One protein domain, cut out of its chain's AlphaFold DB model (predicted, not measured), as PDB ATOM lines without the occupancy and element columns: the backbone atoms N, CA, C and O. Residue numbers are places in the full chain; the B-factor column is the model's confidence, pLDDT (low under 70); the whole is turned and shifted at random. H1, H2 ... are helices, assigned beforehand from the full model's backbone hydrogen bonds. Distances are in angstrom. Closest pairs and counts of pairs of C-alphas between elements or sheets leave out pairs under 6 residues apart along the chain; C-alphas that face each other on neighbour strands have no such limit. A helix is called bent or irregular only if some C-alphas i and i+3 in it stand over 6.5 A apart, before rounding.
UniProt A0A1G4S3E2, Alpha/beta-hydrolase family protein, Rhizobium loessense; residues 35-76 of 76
ATOM      1  N   PRO A  35     203.245 148.471 212.551       90.69
ATOM      2  CA  PRO A  35     203.625 149.787 212.047       90.69
ATOM      3  C   PRO A  35     204.982 149.757 211.325       90.69
ATOM      4  O   PRO A  35     205.845 148.935 211.641       90.69
ATOM      5  N   ILE A  36     205.188 150.691 210.393       90.94
ATOM      6  CA  ILE A  36     206.467 150.844 209.690       90.94
ATOM      7  C   ILE A  36     207.629 151.027 210.677       90.94
ATOM      8  O   ILE A  36     207.522 151.748 211.668       90.94
ATOM      9  N   GLY A  37     208.734 150.335 210.412       90.12
ATOM     10  CA  GLY A  37     209.904 150.272 211.282       90.12
ATOM     11  C   GLY A  37     209.911 149.107 212.274       90.12
ATOM     12  O   GLY A  37     210.902 148.957 212.986       90.12
ATOM     13  N   TYR A  38     208.860 148.281 212.311       88.88
ATOM     14  CA  TYR A  38     208.729 147.143 213.223       88.88
ATOM     15  C   TYR A  38     208.409 145.841 212.479       88.88
ATOM     16  O   TYR A  38     207.850 145.842 211.382       88.88
ATOM     17  N   GLY A  39     208.728 144.704 213.108       87.81
ATOM     18  CA  GLY A  39     208.471 143.380 212.534       87.81
ATOM     19  C   GLY A  39     209.105 143.230 211.148       87.81
ATOM     20  O   GLY A  39     210.290 143.509 210.973       87.81
ATOM     21  N   HIS A  40     208.303 142.815 210.164       89.25
ATOM     22  CA  HIS A  40     208.727 142.703 208.763       89.25
ATOM     23  C   HIS A  40     208.421 143.947 207.915       89.25
ATOM     24  O   HIS A  40     208.627 143.927 206.703       89.25
ATOM     25  N   VAL A  41     207.942 145.037 208.522       91.06
ATOM     26  CA  VAL A  41     207.687 146.304 207.826       91.06
ATOM     27  C   VAL A  41     208.907 147.203 208.002       91.06
ATOM     28  O   VAL A  41     208.955 148.064 208.875       91.06
ATOM     29  N   TYR A  42     209.943 146.964 207.200       90.06
ATOM     30  CA  TYR A  42     211.221 147.669 207.322       90.06
ATOM     31  C   TYR A  42     211.107 149.144 206.917       90.06
ATOM     32  O   TYR A  42     210.643 149.454 205.824       90.06
ATOM     33  N   ALA A  43     211.587 150.052 207.771       92.06
ATOM     34  CA  ALA A  43     211.722 151.470 207.444       92.06
ATOM     35  C   ALA A  43     213.135 151.739 206.905       92.06
ATOM     36  O   ALA A  43     214.089 151.633 207.681       92.06
ATOM     37  N   PRO A  44     213.318 152.123 205.628       91.31
ATOM     38  CA  PRO A  44     214.651 152.350 205.065       91.31
ATOM     39  C   PRO A  44     215.480 153.359 205.869       91.31
ATOM     40  O   PRO A  44     216.676 153.158 206.063       91.31
ATOM     41  N   ALA A  45     214.829 154.391 206.420       93.12
ATOM     42  CA  ALA A  45     215.469 155.403 207.255       93.12
ATOM     43  C   ALA A  45     216.179 154.822 208.494       93.12
ATOM     44  O   ALA A  45     217.249 155.307 208.861       93.12
ATOM     45  N   HIS A  46     215.641 153.754 209.101       93.12
ATOM     46  CA  HIS A  46     216.219 153.126 210.297       93.12
ATOM     47  C   HIS A  46     217.519 152.363 209.997       93.12
ATOM     48  O   HIS A  46     218.326 152.148 210.897       93.12
ATOM     49  N   TYR A  47     217.738 151.958 208.743       93.62
ATOM     50  CA  TYR A  47     218.886 151.137 208.344       93.62
ATOM     51  C   TYR A  47     220.044 151.942 207.749       93.62
ATOM     52  O   TYR A  47     221.103 151.369 207.508       93.62
ATOM     53  N   ILE A  48     219.877 153.247 207.509       94.44
ATOM     54  CA  ILE A  48     220.913 154.079 206.874       94.44
ATOM     55  C   ILE A  48     222.219 154.062 207.674       94.44
ATOM     56  O   ILE A  48     223.276 153.891 207.077       94.44
ATOM     57  N   ASP A  49     222.156 154.167 209.005       92.94
ATOM     58  CA  ASP A  49     223.365 154.143 209.841       92.94
ATOM     59  C   ASP A  49     224.068 152.784 209.759       92.94
ATOM     60  O   ASP A  49     225.273 152.719 209.545       92.94
ATOM     61  N   ALA A  50     223.307 151.687 209.825       93.44
ATOM     62  CA  ALA A  50     223.861 150.343 209.683       93.44
ATOM     63  C   ALA A  50     224.530 150.145 208.313       93.44
ATOM     64  O   ALA A  50     225.597 149.542 208.233       93.44
ATOM     65  N   TRP A  51     223.932 150.673 207.241       94.38
ATOM     66  CA  TRP A  51     224.525 150.618 205.907       94.38
ATOM     67  C   TRP A  51     225.823 151.415 205.812       94.38
ATOM     68  O   TRP A  51     226.776 150.902 205.232       94.38
ATOM     69  N   ILE A  52     225.891 152.617 206.393       94.12
ATOM     70  CA  ILE A  52     227.125 153.419 206.439       94.12
ATOM     71  C   ILE A  52     228.249 152.621 207.108       94.12
ATOM     72  O   ILE A  52     229.331 152.503 206.533       94.12
ATOM     73  N   GLU A  53     227.962 152.002 208.255       92.06
ATOM     74  CA  GLU A  53     228.931 151.192 209.004       92.06
ATOM     75  C   GLU A  53     229.435 149.985 208.199       92.06
ATOM     76  O   GLU A  53     230.640 149.759 208.099       92.06
ATOM     77  N   VAL A  54     228.541 149.208 207.574       95.50
ATOM     78  CA  VAL A  54     228.953 147.979 206.864       95.50
ATOM     79  C   VAL A  54     229.549 148.232 205.478       95.50
ATOM     80  O   VAL A  54     230.204 147.345 204.934       95.50
ATOM     81  N   THR A  55     229.322 149.408 204.888       94.12
ATOM     82  CA  THR A  55     229.845 149.760 203.552       94.12
ATOM     83  C   THR A  55     231.053 150.688 203.589       94.12
ATOM     84  O   THR A  55     231.627 150.937 202.530       94.12
ATOM     85  N   ALA A  56     231.459 151.158 204.774       88.94
ATOM     86  CA  ALA A  56     232.558 152.105 204.958       88.94
ATOM     87  C   ALA A  56     232.416 153.347 204.055       88.94
ATOM     88  O   ALA A  56     233.337 153.736 203.338       88.94
ATOM     89  N   VAL A  57     231.216 153.937 204.038       87.31
ATOM     90  CA  VAL A  57     230.950 155.147 203.253       87.31
ATOM     91  C   VAL A  57     231.616 156.349 203.911       87.31
ATOM     92  O   VAL A  57     231.227 156.768 204.999       87.31
ATOM     93  N   ASP A  58     232.556 156.953 203.190       87.00
ATOM     94  CA  ASP A  58     233.235 158.183 203.588       87.00
ATOM     95  C   ASP A  58     232.669 159.418 202.864       87.00
ATOM     96  O   ASP A  58     232.074 159.340 201.784       87.00
ATOM     97  N   GLY A  59     232.886 160.602 203.446       88.88
ATOM     98  CA  GLY A  59     232.652 161.889 202.776       88.88
ATOM     99  C   GLY A  59     231.217 162.428 202.809       88.88
ATOM    100  O   GLY A  59     230.956 163.471 202.209       88.88
ATOM    101  N   TRP A  60     230.294 161.773 203.517       92.88
ATOM    102  CA  TRP A  60     228.946 162.294 203.763       92.88
ATOM    103  C   TRP A  60     228.896 163.111 205.055       92.88
ATOM    104  O   TRP A  60     229.273 162.632 206.122       92.88
ATOM    105  N   SER A  61     228.389 164.341 204.974       94.56
ATOM    106  CA  SER A  61     228.136 165.167 206.154       94.56
ATOM    107  C   SER A  61     226.906 164.682 206.928       94.56
ATOM    108  O   SER A  61     225.993 164.064 206.366       94.56
ATOM    109  N   ALA A  62     226.833 165.030 208.215       93.31
ATOM    110  CA  ALA A  62     225.678 164.726 209.057       93.31
ATOM    111  C   ALA A  62     224.369 165.292 208.469       93.31
ATOM    112  O   ALA A  62     223.328 164.638 208.505       93.31
ATOM    113  N   GLU A  63     224.420 166.470 207.844       96.62
ATOM    114  CA  GLU A  63     223.270 167.094 207.187       96.62
ATOM    115  C   GLU A  63     222.835 166.319 205.940       96.62
ATOM    116  O   GLU A  63     221.641 166.227 205.660       96.62
ATOM    117  N   GLN A  64     223.774 165.763 205.165       95.56
ATOM    118  CA  GLN A  64     223.440 164.930 204.005       95.56
ATOM    119  C   GLN A  64     222.736 163.641 204.440       95.56
ATOM    120  O   GLN A  64     221.730 163.265 203.838       95.56
ATOM    121  N   ILE A  65     223.219 163.016 205.517       95.44
ATOM    122  CA  ILE A  65     222.622 161.809 206.101       95.44
ATOM    123  C   ILE A  65     221.222 162.114 206.649       95.44
ATOM    124  O   ILE A  65     220.275 161.383 206.360       95.44
ATOM    125  N   ALA A  66     221.053 163.225 207.372       95.62
ATOM    126  CA  ALA A  66     219.752 163.646 207.887       95.62
ATOM    127  C   ALA A  66     218.738 163.901 206.758       95.62
ATOM    128  O   ALA A  66     217.596 163.447 206.835       95.62
ATOM    129  N   ARG A  67     219.158 164.558 205.664       96.12
ATOM    130  CA  ARG A  67     218.298 164.743 204.482       96.12
ATOM    131  C   ARG A  67     217.906 163.418 203.832       96.12
ATOM    132  O   ARG A  67     216.773 163.290 203.377       96.12
ATOM    133  N   LEU A  68     218.817 162.446 203.786       94.75
ATOM    134  CA  LEU A  68     218.540 161.119 203.237       94.75
ATOM    135  C   LEU A  68     217.519 160.359 204.094       94.75
ATOM    136  O   LEU A  68     216.555 159.826 203.553       94.75
ATOM    137  N   LYS A  69     217.685 160.365 205.422       95.31
ATOM    138  CA  LYS A  69     216.714 159.779 206.362       95.31
ATOM    139  C   LYS A  69     215.327 160.386 206.169       95.31
ATOM    140  O   LYS A  69     214.378 159.656 205.905       95.31
ATOM    141  N   HIS A  70     215.243 161.716 206.159       95.19
ATOM    142  CA  HIS A  70     213.977 162.418 205.966       95.19
ATOM    143  C   HIS A  70     213.315 162.102 204.614       95.19
ATOM    144  O   HIS A  70     212.099 161.925 204.529       95.19
ATOM    145  N   HIS A  71     214.108 161.972 203.545       94.69
ATOM    146  CA  HIS A  71     213.600 161.567 202.237       94.69
ATOM    147  C   HIS A  71     212.883 160.212 202.289       94.69
ATOM    148  O   HIS A  71     211.822 160.069 201.683       94.69
ATOM    149  N   PHE A  72     213.430 159.234 203.015       93.19
ATOM    150  CA  PHE A  72     212.818 157.913 203.156       93.19
ATOM    151  C   PHE A  72     211.672 157.869 204.168       93.19
ATOM    152  O   PHE A  72     210.760 157.080 203.979       93.19
ATOM    153  N   GLU A  73     211.663 158.724 205.189       91.00
ATOM    154  CA  GLU A  73     210.510 158.877 206.094       91.00
ATOM    155  C   GLU A  73     209.292 159.478 205.380       91.00
ATOM    156  O   GLU A  73     208.151 159.133 205.676       91.00
ATOM    157  N   SER A  74     209.528 160.375 204.416       86.06
ATOM    158  CA  SER A  74     208.469 161.014 203.623       86.06
ATOM    159  C   SER A  74     207.852 160.111 202.545       86.06
ATOM    160  O   SER A  74     206.912 160.527 201.864       86.06
ATOM    161  N   ARG A  75     208.381 158.894 202.360       76.19
ATOM    162  CA  ARG A  75     207.925 157.935 201.351       76.19
ATOM    163  C   ARG A  75     207.317 156.706 202.038       76.19
ATOM    164  O   ARG A  75     207.977 156.143 202.907       76.19
ATOM    165  N   PRO A  76     206.083 156.315 201.675       58.59
ATOM    166  CA  PRO A  76     205.451 155.109 202.199       58.59
ATOM    167  C   PRO A  76     206.124 153.831 201.685       58.59
ATOM    168  O   PRO A  76     206.686 153.862 200.563       58.59
TER     169      PRO A  76
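AT A GLANCE: This is residues 35 to 76 of the 76 residues of the protein "Alpha/beta-hydrolase family protein" of Rhizobium loessense (UniProt A0A1G4S3E2). Two helices of equal residue count make a splayed helical hairpin, a flat V that is closed where the first residues of H1 meet H2 and open at the other end, where the link of residues 56 to 61 crosses from one arm to the other. A looped lead-in, residues 35 to 43, runs before H1, and residues 53 to 59 stand free at the open end. The printed part has 42 residues with two named helices, H1 then H2, and no named strand; the class is all helix. It is only just loose, close to compact, with a radius of gyration of the C-alphas of 11.1 A, and flat, spanning 32 by 21 by 10 A.

HOW THE PARTS SIT: H1, residues 44 to 55, touches H2, residues 62 to 73, with residues 44 to 48 alone. Their closest C-alphas are those of Ala 45 and Lys 69, 4.6 A apart. The two helices form a hairpin and run opposite ways at a steep tilt of 44 degrees, with their centres 11.5 A apart. In H2 every O i to N i+4 pair is within hydrogen-bond range; in H1 5 of 8 are.

IN THESE COORDINATES: H1 begins with C-alpha 44 at (214.651, 152.350, 205.065) and is 15.5 A long from first to last C-alpha. It is irregular: C-alphas 46 and 49 are 7.2 A apart. H2 runs 16.5 A, from C-alpha 62 at (225.678, 164.726, 209.057) to C-alpha 73 at (210.510, 158.877, 206.094).

THE WHOLE: The two C-alphas farthest apart are those of Pro 35 and Gly 59, at 32.8 A. The printed part has no cut and ends at Pro 76, the chain's last residue. The link from H1 to H2, 6 residues, is short. The mean pLDDT of the printed part is 91.2, and residue 76 alone is under 70.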